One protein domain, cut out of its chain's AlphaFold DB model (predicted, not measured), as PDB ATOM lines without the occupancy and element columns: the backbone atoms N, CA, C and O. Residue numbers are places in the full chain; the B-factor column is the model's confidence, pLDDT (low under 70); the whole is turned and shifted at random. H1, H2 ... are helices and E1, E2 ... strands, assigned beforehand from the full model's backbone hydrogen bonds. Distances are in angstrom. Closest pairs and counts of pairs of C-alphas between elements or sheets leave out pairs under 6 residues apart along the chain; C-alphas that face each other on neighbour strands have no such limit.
ATOM      1  N   ARG A   3     194.035  95.284 160.977       97.88
ATOM      2  CA  ARG A   3     194.778  95.110 159.725       97.88
ATOM      3  C   ARG A   3     193.860  94.798 158.561       97.88
ATOM      4  O   ARG A   3     192.966  93.960 158.663       97.88
ATOM      5  N   GLY A   4     194.156  95.393 157.418       98.00
ATOM      6  CA  GLY A   4     193.443  95.118 156.184       98.00
ATOM      7  C   GLY A   4     193.936  95.963 155.024       98.00
ATOM      8  O   GLY A   4     194.983  96.611 155.113       98.00
ATOM      9  N   ARG A   5     193.232  95.878 153.897       98.12
ATOM     10  CA  ARG A   5     193.567  96.624 152.683       98.12
ATOM     11  C   ARG A   5     192.401  96.735 151.710       98.12
ATOM     12  O   ARG A   5     191.550  95.851 151.652       98.12
ATOM     13  N   PHE A   6     192.458  97.769 150.880       98.44
ATOM     14  CA  PHE A   6     191.717  97.863 149.625       98.44
ATOM     15  C   PHE A   6     192.665  97.669 148.446       98.44
ATOM     16  O   PHE A   6     193.805  98.143 148.494       98.44
ATOM     17  N   GLN A   7     192.226  96.979 147.391       97.69
ATOM     18  CA  GLN A   7     193.058  96.724 146.212       97.69
ATOM     19  C   GLN A   7     192.274  96.817 144.902       97.69
ATOM     20  O   GLN A   7     191.276  96.131 144.725       97.69
ATOM     21  N   ALA A   8     192.788  97.568 143.933       96.94
ATOM     22  CA  ALA A   8     192.389  97.460 142.538       96.94
ATOM     23  C   ALA A   8     193.235  96.375 141.856       96.94
ATOM     24  O   ALA A   8     194.464  96.471 141.807       96.94
ATOM     25  N   GLN A   9     192.579  95.342 141.324       94.25
ATOM     26  CA  GLN A   9     193.238  94.235 140.629       94.25
ATOM     27  C   GLN A   9     192.761  94.131 139.174       94.25
ATOM     28  O   GLN A   9     191.611  94.433 138.848       94.25
ATOM     29  N   ALA A  10     193.671  93.736 138.286       90.69
ATOM     30  CA  ALA A  10     193.396  93.314 136.914       90.69
ATOM     31  C   ALA A  10     194.392  92.241 136.487       90.69
ATOM     32  O   ALA A  10     195.515  92.170 136.985       90.69
ATOM     33  N   LYS A  11     193.992  91.424 135.510       87.56
ATOM     34  CA  LYS A  11     194.927  90.534 134.822       87.56
ATOM     35  C   LYS A  11     195.911  91.397 134.027       87.56
ATOM     36  O   LYS A  11     195.480  92.279 133.294       87.56
ATOM     37  N   ASN A  12     197.205  91.109 134.151       86.06
ATOM     38  CA  ASN A  12     198.298  91.794 133.446       86.06
ATOM     39  C   ASN A  12     198.464  93.294 133.769       86.06
ATOM     40  O   ASN A  12     199.103  94.006 133.001       86.06
ATOM     41  N   MET A  13     197.928  93.773 134.895       86.50
ATOM     42  CA  MET A  13     198.180  95.129 135.393       86.50
ATOM     43  C   MET A  13     198.773  95.068 136.806       86.50
ATOM     44  O   MET A  13     198.431  94.153 137.563       86.50
ATOM     45  N   PRO A  14     199.636  96.026 137.190       91.00
ATOM     46  CA  PRO A  14     200.083  96.157 138.571       91.00
ATOM     47  C   PRO A  14     198.897  96.327 139.525       91.00
ATOM     48  O   PRO A  14     197.958  97.071 139.246       91.00
ATOM     49  N   VAL A  15     198.952  95.653 140.671       94.81
ATOM     50  CA  VAL A  15     197.957  95.835 141.731       94.81
ATOM     51  C   VAL A  15     198.203  97.176 142.408       94.81
ATOM     52  O   VAL A  15     199.316  97.447 142.856       94.81
ATOM     53  N   LYS A  16     197.154  97.989 142.530       97.25
ATOM     54  CA  LYS A  16     197.193  99.229 143.315       97.25
ATOM     55  C   LYS A  16     196.442  99.005 144.610       97.25
ATOM     56  O   LYS A  16     195.346  98.451 144.591       97.25
ATOM     57  N   SER A  17     197.030  99.374 145.740       97.50
ATOM     58  CA  SER A  17     196.446  99.058 147.040       97.50
ATOM     59  C   SER A  17     196.740 100.101 148.095       97.50
ATOM     60  O   SER A  17     197.819 100.684 148.106       97.50
ATOM     61  N   SER A  18     195.805 100.245 149.029       98.19
ATOM     62  CA  SER A  18     195.981 101.007 150.257       98.19
ATOM     63  C   SER A  18     195.801 100.057 151.434       98.19
ATOM     64  O   SER A  18     194.797  99.348 151.514       98.19
ATOM     65  N   VAL A  19     196.810  99.989 152.300       97.81
ATOM     66  CA  VAL A  19     196.871  99.062 153.436       97.81
ATOM     67  C   VAL A  19     196.742  99.840 154.741       97.81
ATOM     68  O   VAL A  19     197.212 100.974 154.832       97.81
ATOM     69  N   TRP A  20     196.160  99.216 155.760       97.50
ATOM     70  CA  TRP A  20     196.234  99.703 157.133       97.50
ATOM     71  C   TRP A  20     196.764  98.613 158.048       97.50
ATOM     72  O   TRP A  20     196.507  97.418 157.877       97.50
ATOM     73  N   THR A  21     197.547  99.036 159.026       97.31
ATOM     74  CA  THR A  21     198.056  98.198 160.105       97.31
ATOM     75  C   THR A  21     198.271  99.125 161.293       97.31
ATOM     76  O   THR A  21     199.248  99.863 161.328       97.31
ATOM     77  N   THR A  22     197.312  99.154 162.212       96.31
ATOM     78  CA  THR A  22     197.307 100.091 163.345       96.31
ATOM     79  C   THR A  22     196.651  99.458 164.571       96.31
ATOM     80  O   THR A  22     195.938  98.461 164.465       96.31
ATOM     81  N   VAL A  23     196.916 100.004 165.753       95.50
ATOM     82  CA  VAL A  23     196.171  99.686 166.981       95.50
ATOM     83  C   VAL A  23     194.878 100.493 167.094       95.50
ATOM     84  O   VAL A  23     193.981 100.080 167.822       95.50
ATOM     85  N   ASP A  24     194.769 101.588 166.341       94.50
ATOM     86  CA  ASP A  24     193.628 102.497 166.376       94.50
ATOM     87  C   ASP A  24     192.390 101.891 165.715       94.50
ATOM     88  O   ASP A  24     192.475 101.057 164.803       94.50
ATOM     89  N   THR A  25     191.221 102.359 166.143       93.62
ATOM     90  CA  THR A  25     189.942 102.028 165.514       93.62
ATOM     91  C   THR A  25     189.912 102.524 164.071       93.62
ATOM     92  O   THR A  25     190.199 103.684 163.778       93.62
ATOM     93  N   ILE A  26     189.517 101.645 163.152       96.81
ATOM     94  CA  ILE A  26     189.310 102.013 161.751       96.81
ATOM     95  C   ILE A  26     187.861 102.462 161.584       96.81
ATOM     96  O   ILE A  26     186.956 101.633 161.499       96.81
ATOM     97  N   TYR A  27     187.641 103.772 161.525       96.94
ATOM     98  CA  TYR A  27     186.319 104.348 161.278       96.94
ATOM     99  C   TYR A  27     185.918 104.274 159.801       96.94
ATOM    100  O   TYR A  27     186.767 104.103 158.917       96.94
ATOM    101  N   LYS A  28     184.624 104.457 159.513       97.31
ATOM    102  CA  LYS A  28     184.102 104.530 158.132       97.31
ATOM    103  C   LYS A  28     184.855 105.548 157.271       97.31
ATOM    104  O   LYS A  28     185.281 105.215 156.167       97.31
ATOM    105  N   GLN A  29     185.124 106.743 157.805       96.38
ATOM    106  CA  GLN A  29     185.884 107.776 157.091       96.38
ATOM    107  C   GLN A  29     187.297 107.309 156.715       96.38
ATOM    108  O   GLN A  29     187.754 107.548 155.601       96.38
ATOM    109  N   THR A  30     187.982 106.590 157.610       96.50
ATOM    110  CA  THR A  30     189.294 105.998 157.313       96.50
ATOM    111  C   THR A  30     189.190 105.003 156.157       96.50
ATOM    112  O   THR A  30     190.039 105.001 155.267       96.50
ATOM    113  N   GLY A  31     188.120 104.201 156.117       97.06
ATOM    114  CA  GLY A  31     187.815 103.316 154.993       97.06
ATOM    115  C   GLY A  31     187.682 104.060 153.664       97.06
ATOM    116  O   GLY A  31     188.344 103.691 152.695       97.06
ATOM    117  N   HIS A  32     186.908 105.147 153.637       98.31
ATOM    118  CA  HIS A  32     186.770 105.996 152.447       98.31
ATOM    119  C   HIS A  32     188.092 106.614 152.008       98.31
ATOM    120  O   HIS A  32     188.422 106.539 150.829       98.31
ATOM    121  N   ASN A  33     188.901 107.106 152.947       98.19
ATOM    122  CA  ASN A  33     190.224 107.649 152.633       98.19
ATOM    123  C   ASN A  33     191.130 106.588 151.981       98.19
ATOM    124  O   ASN A  33     191.864 106.882 151.039       98.19
ATOM    125  N   HIS A  34     191.079 105.330 152.437       98.44
ATOM    126  CA  HIS A  34     191.826 104.248 151.791       98.44
ATOM    127  C   HIS A  34     191.303 103.927 150.387       98.44
ATOM    128  O   HIS A  34     192.114 103.667 149.495       98.44
ATOM    129  N   ILE A  35     189.985 103.968 150.166       98.38
ATOM    130  CA  ILE A  35     189.401 103.834 148.825       98.38
ATOM    131  C   ILE A  35     189.894 104.975 147.929       98.38
ATOM    132  O   ILE A  35     190.386 104.707 146.834       98.38
ATOM    133  N   ASP A  36     189.843 106.220 148.406       98.31
ATOM    134  CA  ASP A  36     190.292 107.411 147.677       98.31
ATOM    135  C   ASP A  36     191.775 107.339 147.321       98.31
ATOM    136  O   ASP A  36     192.149 107.655 146.195       98.31
ATOM    137  N   ASN A  37     192.617 106.834 148.224       98.19
ATOM    138  CA  ASN A  37     194.036 106.614 147.953       98.19
ATOM    139  C   ASN A  37     194.261 105.607 146.814       98.19
ATOM    140  O   ASN A  37     195.120 105.823 145.957       98.19
ATOM    141  N   VAL A  38     193.490 104.512 146.770       98.00
ATOM    142  CA  VAL A  38     193.565 103.577 145.634       98.00
ATOM    143  C   VAL A  38     193.057 104.258 144.369       98.00
ATOM    144  O   VAL A  38     193.734 104.196 143.346       98.00
ATOM    145  N   VAL A  39     191.915 104.943 144.431       97.50
ATOM    146  CA  VAL A  39     191.299 105.629 143.286       97.50
ATOM    147  C   VAL A  39     192.217 106.699 142.698       97.50
ATOM    148  O   VAL A  39     192.408 106.721 141.487       97.50
ATOM    149  N   GLY A  40     192.850 107.527 143.529       97.62
ATOM    150  CA  GLY A  40     193.786 108.569 143.103       97.62
ATOM    151  C   GLY A  40     195.060 108.023 142.457       97.62
ATOM    152  O   GLY A  40     195.731 108.737 141.717       97.62
ATOM    153  N   SER A  41     195.379 106.745 142.685       96.88
ATOM    154  CA  SER A  41     196.482 106.066 142.002       96.88
ATOM    155  C   SER A  41     196.091 105.477 140.641       96.88
ATOM    156  O   SER A  41     196.976 105.070 139.885       96.88
ATOM    157  N   LEU A  42     194.796 105.395 140.309       96.06
ATOM    158  CA  LEU A  42     194.308 104.863 139.035       96.06
ATOM    159  C   LEU A  42     194.434 105.905 137.921       96.06
ATOM    160  O   LEU A  42     194.189 107.094 138.104       96.06
ATOM    161  N   THR A  43     194.770 105.439 136.723       95.56
ATOM    162  CA  THR A  43     194.524 106.196 135.498       95.56
ATOM    163  C   THR A  43     193.019 106.284 135.254       95.56
ATOM    164  O   THR A  43     192.236 105.473 135.755       95.56
ATOM    165  N   ARG A  44     192.602 107.237 134.418       95.00
ATOM    166  CA  ARG A  44     191.191 107.400 134.056       95.00
ATOM    167  C   ARG A  44     190.560 106.110 133.509       95.00
ATOM    168  O   ARG A  44     189.468 105.756 133.938       95.00
ATOM    169  N   GLY A  45     191.257 105.392 132.625       92.31
ATOM    170  CA  GLY A  45     190.758 104.129 132.068       92.31
ATOM    171  C   GLY A  45     190.589 103.042 133.133       92.31
ATOM    172  O   GLY A  45     189.545 102.405 133.209       92.31
ATOM    173  N   GLU A  46     191.572 102.881 134.027       93.88
ATOM    174  CA  GLU A  46     191.480 101.902 135.121       93.88
ATOM    175  C   GLU A  46     190.338 102.210 136.100       93.88
ATOM    176  O   GLU A  46     189.745 101.282 136.661       93.88
ATOM    177  N   TYR A  47     190.049 103.496 136.323       94.50
ATOM    178  CA  TYR A  47     188.909 103.937 137.120       94.50
ATOM    179  C   TYR A  47     187.581 103.606 136.434       94.50
ATOM    180  O   TYR A  47     186.715 102.996 137.058       94.50
ATOM    181  N   GLU A  48     187.425 103.954 135.155       92.75
ATOM    182  CA  GLU A  48     186.203 103.687 134.382       92.75
ATOM    183  C   GLU A  48     185.889 102.179 134.332       92.75
ATOM    184  O   GLU A  48     184.748 101.771 134.539       92.75
ATOM    185  N   GLU A  49     186.914 101.333 134.200       92.19
ATOM    186  CA  GLU A  49     186.790  99.871 134.255       92.19
ATOM    187  C   GLU A  49     186.293  99.316 135.608       92.19
ATOM    188  O   GLU A  49     185.862  98.160 135.677       92.19
ATOM    189  N   ARG A  50     186.383 100.102 136.689       93.81
ATOM    190  CA  ARG A  50     186.105  99.682 138.078       93.81
ATOM    191  C   ARG A  50     185.089 100.556 138.801       93.81
ATOM    192  O   ARG A  50     184.873 100.341 139.990       93.81
ATOM    193  N   ASN A  51     184.490 101.542 138.143       95.19
ATOM    194  CA  ASN A  51     183.673 102.559 138.810       95.19
ATOM    195  C   ASN A  51     182.554 101.960 139.689       95.19
ATOM    196  O   ASN A  51     182.424 102.340 140.850       95.19
ATOM    197  N   LEU A  52     181.821 100.964 139.185       95.44
ATOM    198  CA  LEU A  52     180.770 100.263 139.915       95.44
ATOM    199  C   LEU A  52     181.347  99.436 141.069       95.44
ATOM    200  O   LEU A  52     180.799  99.449 142.163       95.44
ATOM    201  N   ALA A  53     182.472  98.751 140.864       96.69
ATOM    202  CA  ALA A  53     183.147  97.992 141.913       96.69
ATOM    203  C   ALA A  53     183.658  98.899 143.047       96.69
ATOM    204  O   ALA A  53     183.562  98.542 144.219       96.69
ATOM    205  N   ILE A  54     184.171 100.083 142.705       97.69
ATOM    206  CA  ILE A  54     184.587 101.116 143.660       97.69
ATOM    207  C   ILE A  54     183.369 101.637 144.428       97.69
ATOM    208  O   ILE A  54     183.429 101.759 145.649       97.69
ATOM    209  N   GLN A  55     182.256 101.906 143.742       97.81
ATOM    210  CA  GLN A  55     181.013 102.330 144.385       97.81
ATOM    211  C   GLN A  55     180.495 101.266 145.363       97.81
ATOM    212  O   GLN A  55     180.226 101.582 146.515       97.81
ATOM    213  N   GLN A  56     180.452  99.997 144.954       98.06
ATOM    214  CA  GLN A  56     180.056  98.886 145.826       98.06
ATOM    215  C   GLN A  56     180.978  98.738 147.044       98.06
ATOM    216  O   GLN A  56     180.524  98.370 148.127       98.06
ATOM    217  N   ALA A  57     182.271  99.036 146.896       98.06
ATOM    218  CA  ALA A  57     183.202  99.053 148.019       98.06
ATOM    219  C   ALA A  57     182.904 100.191 149.006       98.06
ATOM    220  O   ALA A  57     182.976  99.964 150.212       98.06
ATOM    221  N   ARG A  58     182.532 101.382 148.518       98.44
ATOM    222  CA  ARG A  58     182.072 102.491 149.376       98.44
ATOM    223  C   ARG A  58     180.782 102.133 150.096       98.44
ATOM    224  O   ARG A  58     180.733 102.221 151.314       98.44
ATOM    225  N   GLU A  59     179.802 101.608 149.366       98.25
ATOM    226  CA  GLU A  59     178.539 101.137 149.941       98.25
ATOM    227  C   GLU A  59     178.771 100.049 150.997       98.25
ATOM    228  O   GLU A  59     178.071 100.000 152.004       98.25
ATOM    229  N   PHE A  60     179.765  99.178 150.814       98.06
ATOM    230  CA  PHE A  60     180.138  98.194 151.827       98.06
ATOM    231  C   PHE A  60     180.685  98.836 153.112       98.06
ATOM    232  O   PHE A  60     180.366  98.355 154.197       98.06
ATOM    233  N   VAL A  61     181.478  99.905 153.000       97.81
ATOM    234  CA  VAL A  61     181.954 100.686 154.155       97.81
ATOM    235  C   VAL A  61     180.790 101.413 154.829       97.81
ATOM    236  O   VAL A  61     180.664 101.363 156.051       97.81
ATOM    237  N   ASP A  62     179.911 102.044 154.052       97.31
ATOM    238  CA  ASP A  62     178.779 102.819 154.571       97.31
ATOM    239  C   ASP A  62     177.760 101.941 155.298       97.31
ATOM    240  O   ASP A  62     177.293 102.293 156.385       97.31
ATOM    241  N   ASN A  63     177.483 100.760 154.745       96.75
ATOM    242  CA  ASN A  63     176.563  99.778 155.315       96.75
ATOM    243  C   ASN A  63     177.206  98.883 156.384       96.75
ATOM    244  O   ASN A  63     176.565  97.938 156.851       96.75
ATOM    245  N   ALA A  64     178.460  99.133 156.776       96.38
ATOM    246  CA  ALA A  64     179.043  98.444 157.917       96.38
ATOM    247  C   ALA A  64     178.200  98.713 159.187       96.38
ATOM    248  O   ALA A  64     177.763  99.858 159.383       96.38
ATOM    249  N   PRO A  65     177.979  97.696 160.047       94.94
ATOM    250  CA  PRO A  65     177.316  97.862 161.342       94.94
ATOM    251  C   PRO A  65     177.975  98.942 162.209       94.94
ATOM    252  O   PRO A  65     179.104  99.363 161.943       94.94
ATOM    253  N   ALA A  66     177.293  99.390 163.266       93.50
ATOM    254  CA  ALA A  66     177.822 100.429 164.153       93.50
ATOM    255  C   ALA A  66     179.152  99.993 164.792       93.50
ATOM    256  O   ALA A  66     180.127 100.742 164.766       93.50
ATOM    257  N   GLU A  67     179.213  98.740 165.237       93.38
ATOM    258  CA  GLU A  67     180.387  98.051 165.771       93.38
ATOM    259  C   GLU A  67     181.457  97.704 164.714       93.38
ATOM    260  O   GLU A  67     182.534  97.210 165.047       93.38
ATOM    261  N   GLY A  68     181.185  97.996 163.440       94.88
ATOM    262  CA  GLY A  68     182.046  97.702 162.304       94.88
ATOM    263  C   GLY A  68     181.913  96.271 161.783       94.88
ATOM    264  O   GLY A  68     181.047  95.487 162.164       94.88
ATOM    265  N   VAL A  69     182.793  95.930 160.849       95.81
ATOM    266  CA  VAL A  69     182.929  94.594 160.278       95.81
ATOM    267  C   VAL A  69     184.157  93.926 160.885       95.81
ATOM    268  O   VAL A  69     185.283  94.406 160.733       95.81
ATOM    269  N   PHE A  70     183.943  92.799 161.555       95.25
ATOM    270  CA  PHE A  70     185.014  92.033 162.184       95.25
ATOM    271  C   PHE A  70     185.741  91.136 161.188       95.25
ATOM    272  O   PHE A  70     185.149  90.570 160.267       95.25
ATOM    273  N   SER A  71     187.044  90.974 161.401       93.31
ATOM    274  CA  SER A  71     187.854  89.984 160.703       93.31
ATOM    275  C   SER A  71     187.342  88.563 160.982       93.31
ATOM    276  O   SER A  71     186.879  88.274 162.080       93.31
ATOM    277  N   PHE A  72     187.473  87.620 160.056       96.31
ATOM    278  CA  PHE A  72     188.153  87.733 158.766       96.31
ATOM    279  C   PHE A  72     187.163  87.935 157.620       96.31
ATOM    280  O   PHE A  72     186.273  87.111 157.423       96.31
ATOM    281  N   ILE A  73     187.356  88.983 156.815       96.75
ATOM    282  CA  ILE A  73     186.517  89.253 155.640       96.75
ATOM    283  C   ILE A  73     187.388  89.490 154.417       96.75
ATOM    284  O   ILE A  73     188.355  90.243 154.458       96.75
ATOM    285  N   LYS A  74     186.996  88.858 153.311       97.06
ATOM    286  CA  LYS A  74     187.513  89.118 151.970       97.06
ATOM    287  C   LYS A  74     186.332  89.260 151.030       97.06
ATOM    288  O   LYS A  74     185.585  88.299 150.841       97.06
ATOM    289  N   LYS A  75     186.146  90.441 150.451       96.75
ATOM    290  CA  LYS A  75     185.122  90.680 149.429       96.75
ATOM    291  C   LYS A  75     185.765  91.241 148.171       96.75
ATOM    292  O   LYS A  75     186.663  92.068 148.240       96.75
ATOM    293  N   SER A  76     185.254  90.796 147.030       96.50
ATOM    294  CA  SER A  76     185.659  91.263 145.706       96.50
ATOM    295  C   SER A  76     184.454  91.839 144.980       96.50
ATOM    296  O   SER A  76     183.500  91.111 144.700       96.50
ATOM    297  N   PHE A  77     184.528  93.112 144.617       96.38
ATOM    298  CA  PHE A  77     183.527  93.815 143.822       96.38
ATOM    299  C   PHE A  77     183.946  93.860 142.355       96.38
ATOM    300  O   PHE A  77     185.137  93.888 142.037       96.38
ATOM    301  N   ARG A  78     182.975  93.819 141.437       94.00
ATOM    302  CA  ARG A  78     183.223  93.690 139.991       94.00
ATOM    303  C   ARG A  78     182.199  94.498 139.205       94.00
ATOM    304  O   ARG A  78     181.014  94.420 139.505       94.00
ATOM    305  N   ASN A  79     182.644  95.173 138.146       89.69
ATOM    306  CA  ASN A  79     181.750  95.900 137.238       89.69
ATOM    307  C   ASN A  79     180.874  94.962 136.396       89.69
ATOM    308  O   ASN A  79     179.720  95.267 136.122       89.69
ATOM    309  N   SER A  80     181.423  93.822 135.967       82.12
ATOM    310  CA  SER A  80     180.705  92.852 135.144       82.12
ATOM    311  C   SER A  80     181.092  91.409 135.502       82.12
ATOM    312  O   SER A  80     182.274  91.121 135.732       82.12
ATOM    313  N   PRO A  81     180.132  90.462 135.477       77.31
ATOM    314  CA  PRO A  81     180.413  89.033 135.606       77.31
ATOM    315  C   PRO A  81     181.328  88.471 134.510       77.31
ATOM    316  O   PRO A  81     181.970  87.444 134.749       77.31
ATOM    317  N   GLN A  82     181.380  89.106 133.330       77.94
ATOM    318  CA  GLN A  82     182.223  88.684 132.205       77.94
ATOM    319  C   GLN A  82     183.693  89.098 132.392       77.94
ATOM    320  O   GLN A  82     184.594  88.368 131.985       77.94
ATOM    321  N   HIS A  83     183.961  90.202 133.094       78.19
ATOM    322  CA  HIS A  83     185.312  90.738 133.305       78.19
ATOM    323  C   HIS A  83     185.840  90.445 134.715       78.19
ATOM    324  O   HIS A  83     186.302  91.331 135.427       78.19
ATOM    325  N   ARG A  84     185.805  89.170 135.130       81.75
ATOM    326  CA  ARG A  84     186.135  88.739 136.510       81.75
ATOM    327  C   ARG A  84     187.538  89.106 136.992       81.75
ATOM    328  O   ARG A  84     187.791  89.087 138.198       81.75
ATOM    329  N   SER A  85     188.456  89.365 136.065       88.50
ATOM    330  CA  SER A  85     189.817  89.786 136.377       88.50
ATOM    331  C   SER A  85     189.889  91.217 136.894       88.50
ATOM    332  O   SER A  85     190.780  91.500 137.684       88.50
ATOM    333  N   VAL A  86     188.984  92.093 136.449       92.62
ATOM    334  CA  VAL A  86     188.924  93.500 136.848       92.62
ATOM    335  C   VAL A  86     188.041  93.599 138.084       92.62
ATOM    336  O   VAL A  86     186.835  93.355 138.023       92.62
ATOM    337  N   ARG A  87     188.653  93.900 139.227       95.50
ATOM    338  CA  ARG A  87     187.951  93.921 140.511       95.50
ATOM    339  C   ARG A  87     188.524  94.943 141.476       95.50
ATOM    340  O   ARG A  87     189.666  95.387 141.322       95.50
ATOM    341  N   PHE A  88     187.714  95.270 142.469       97.44
ATOM    342  CA  PHE A  88     188.109  96.039 143.635       97.44
ATOM    343  C   PHE A  88     187.880  95.180 144.877       97.44
ATOM    344  O   PHE A  88     186.757  94.760 145.148       97.44
ATOM    345  N   ASP A  89     188.953  94.862 145.587       97.62
ATOM    346  CA  ASP A  89     188.947  93.943 146.717       97.62
ATOM    347  C   ASP A  89     189.013  94.723 148.035       97.62
ATOM    348  O   ASP A  89     189.736  95.718 148.137       97.62
ATOM    349  N   VAL A  90     188.286  94.251 149.047       97.94
ATOM    350  CA  VAL A  90     188.381  94.694 150.441       97.94
ATOM    351  C   VAL A  90     188.675  93.496 151.330       97.94
ATOM    352  O   VAL A  90     187.930  92.514 151.355       97.94
ATOM    353  N   ASP A  91     189.760  93.607 152.087       97.88
ATOM    354  CA  ASP A  91     190.234  92.570 152.988       97.88
ATOM    355  C   ASP A  91     190.365  93.139 154.402       97.88
ATOM    356  O   ASP A  91     191.168  94.042 154.632       97.88
ATOM    357  N   ILE A  92     189.632  92.568 155.355       97.75
ATOM    358  CA  ILE A  92     189.770  92.813 156.794       97.75
ATOM    359  C   ILE A  92     190.439  91.571 157.375       97.75
ATOM    360  O   ILE A  92     189.816  90.518 157.536       97.75
ATOM    361  N   LEU A  93     191.743  91.676 157.611       97.06
ATOM    362  CA  LEU A  93     192.603  90.556 157.981       97.06
ATOM    363  C   LEU A  93     192.650  90.327 159.491       97.06
ATOM    364  O   LEU A  93     192.882  89.200 159.915       97.06
ATOM    365  N   GLU A  94     192.476  91.382 160.285       97.19
ATOM    366  CA  GLU A  94     192.540  91.325 161.744       97.19
ATOM    367  C   GLU A  94     191.763  92.487 162.367       97.19
ATOM    368  O   GLU A  94     191.802  93.603 161.840       97.19
ATOM    369  N   GLY A  95     191.104  92.227 163.497       95.31
ATOM    370  CA  GLY A  95     190.378  93.232 164.268       95.31
ATOM    371  C   GLY A  95     189.053  93.651 163.630       95.31
ATOM    372  O   GLY A  95     188.430  92.864 162.917       95.31
ATOM    373  N   ALA A  96     188.607  94.877 163.903       94.94
ATOM    374  CA  ALA A  96     187.376  95.445 163.352       94.94
ATOM    375  C   ALA A  96     187.686  96.622 162.423       94.94
ATOM    376  O   ALA A  96     188.643  97.371 162.647       94.94
ATOM    377  N   ALA A  97     186.874  96.795 161.381       96.69
ATOM    378  CA  ALA A  97     186.979  97.928 160.473       96.69
ATOM    379  C   ALA A  97     185.628  98.571 160.170       96.69
ATOM    380  O   ALA A  97     184.597  97.911 160.184       96.69
ATOM    381  N   PHE A  98     185.663  99.858 159.835       96.94
ATOM    382  CA  PHE A  98     184.508 100.666 159.438       96.94
ATOM    383  C   PHE A  98     183.491 100.873 160.568       96.94
ATOM    384  O   PHE A  98     182.284 100.867 160.346       96.94
ATOM    385  N   VAL A  99     184.003 101.082 161.782       95.81
ATOM    386  CA  VAL A  99     183.212 101.427 162.971       95.81
ATOM    387  C   VAL A  99     182.587 102.815 162.785       95.81
ATOM    388  O   VAL A  99     183.205 103.713 162.196       95.81
ATOM    389  N   THR A 100     181.362 103.000 163.272       91.31
ATOM    390  CA  THR A 100     180.724 104.323 163.345       91.31
ATOM    391  C   THR A 100     181.061 104.947 164.697       91.31
ATOM    392  O   THR A 100     181.003 104.256 165.709       91.31
TER     393      THR A 100
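What this domain is: This is residues 3 to 100 of the 105 residues of an uncharacterized protein of Flavipsychrobacter stenotrophus (UniProt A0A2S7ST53). A sheet of four antiparallel strands is covered on one face by two helices, H1 and H3, which lie side by side and run opposite ways along the strands; its other face is bare. The small helix H2 lies in the turn between them at one end, and the short strand E5 crosses from the sheet to the helices at the other end. The printed part has 98 residues with three named helices and five named strands, in the order E1 E2 H1 H2 H3 E3 E4 E5; the sheet's order is E2 - E1 - E4 - E3, and the class is mixed, helices and strands. The whole is compact, with a radius of gyration of the C-alphas of 12.8 A, and elongated, spanning 34 by 22 by 19 A.

How they stand to each other: In the sheet, E1, residues 3 to 9, and E4, residues 87 to 94, are the inner strands, antiparallel at 168 degrees, with N 5 and O 91 2.9 A apart, within hydrogen-bond range. E2, residues 16 to 22, is an edge strand and forms a hairpin with E1, with N 6 and O 18 2.9 A apart. E3, residues 73 to 77, is the other edge strand and forms a hairpin with E4, with N 75 and O 90 2.9 A apart. H1, residues 28 to 40, is on the sheet over E2 and E1 at a height over the sheet of 8.7 A; its closest C-alphas to E2 are those of His 34 and Ser 18, 5.5 A apart. H3, residues 51 to 62, is on the same face at a height of 9.0 A, over E4 and only just over E3, where 3 of its C-alphas fall. H1 and H3 touch at a shallow tilt of 17 degrees, opposite ways, with the closest C-alphas those of Lys 28 and Val 61, 5.9 A apart. H2, residues 44 to 48, is not on the sheet and is close to H1 but not clearly touching, with the C-alphas of Val 39 and Tyr 47 6.8 A apart. E5, residues 96 to 99, pairs with no named strand, but residues 26 to 27 pair parallel with its residues 97 to 99 and residues 69 to 70 antiparallel with its residues 96 to 97. In H1, H2 and H3 every O i to N i+4 pair is within hydrogen-bond range.

Where its parts are: E1 begins at C-alpha 3 (194.778, 95.110, 159.725) and is 19.2 A long, E2 20.0 A, E4 21.9 A and E3 13.0 A. H1 is 18.3 A long from C-alpha 28 (184.102, 104.530, 158.132), H3 16.5 A and H2 6.2 A. E5, 7.3 A long, ends at C-alpha 99 (183.212, 101.427, 162.971).

The domain as a whole: The two C-alphas farthest apart, those of Val 23 and Gln 82, are 39.1 A apart. The printed part has no cut and no long link. The mean pLDDT of the printed part is 94.9, and no printed residue is under 70.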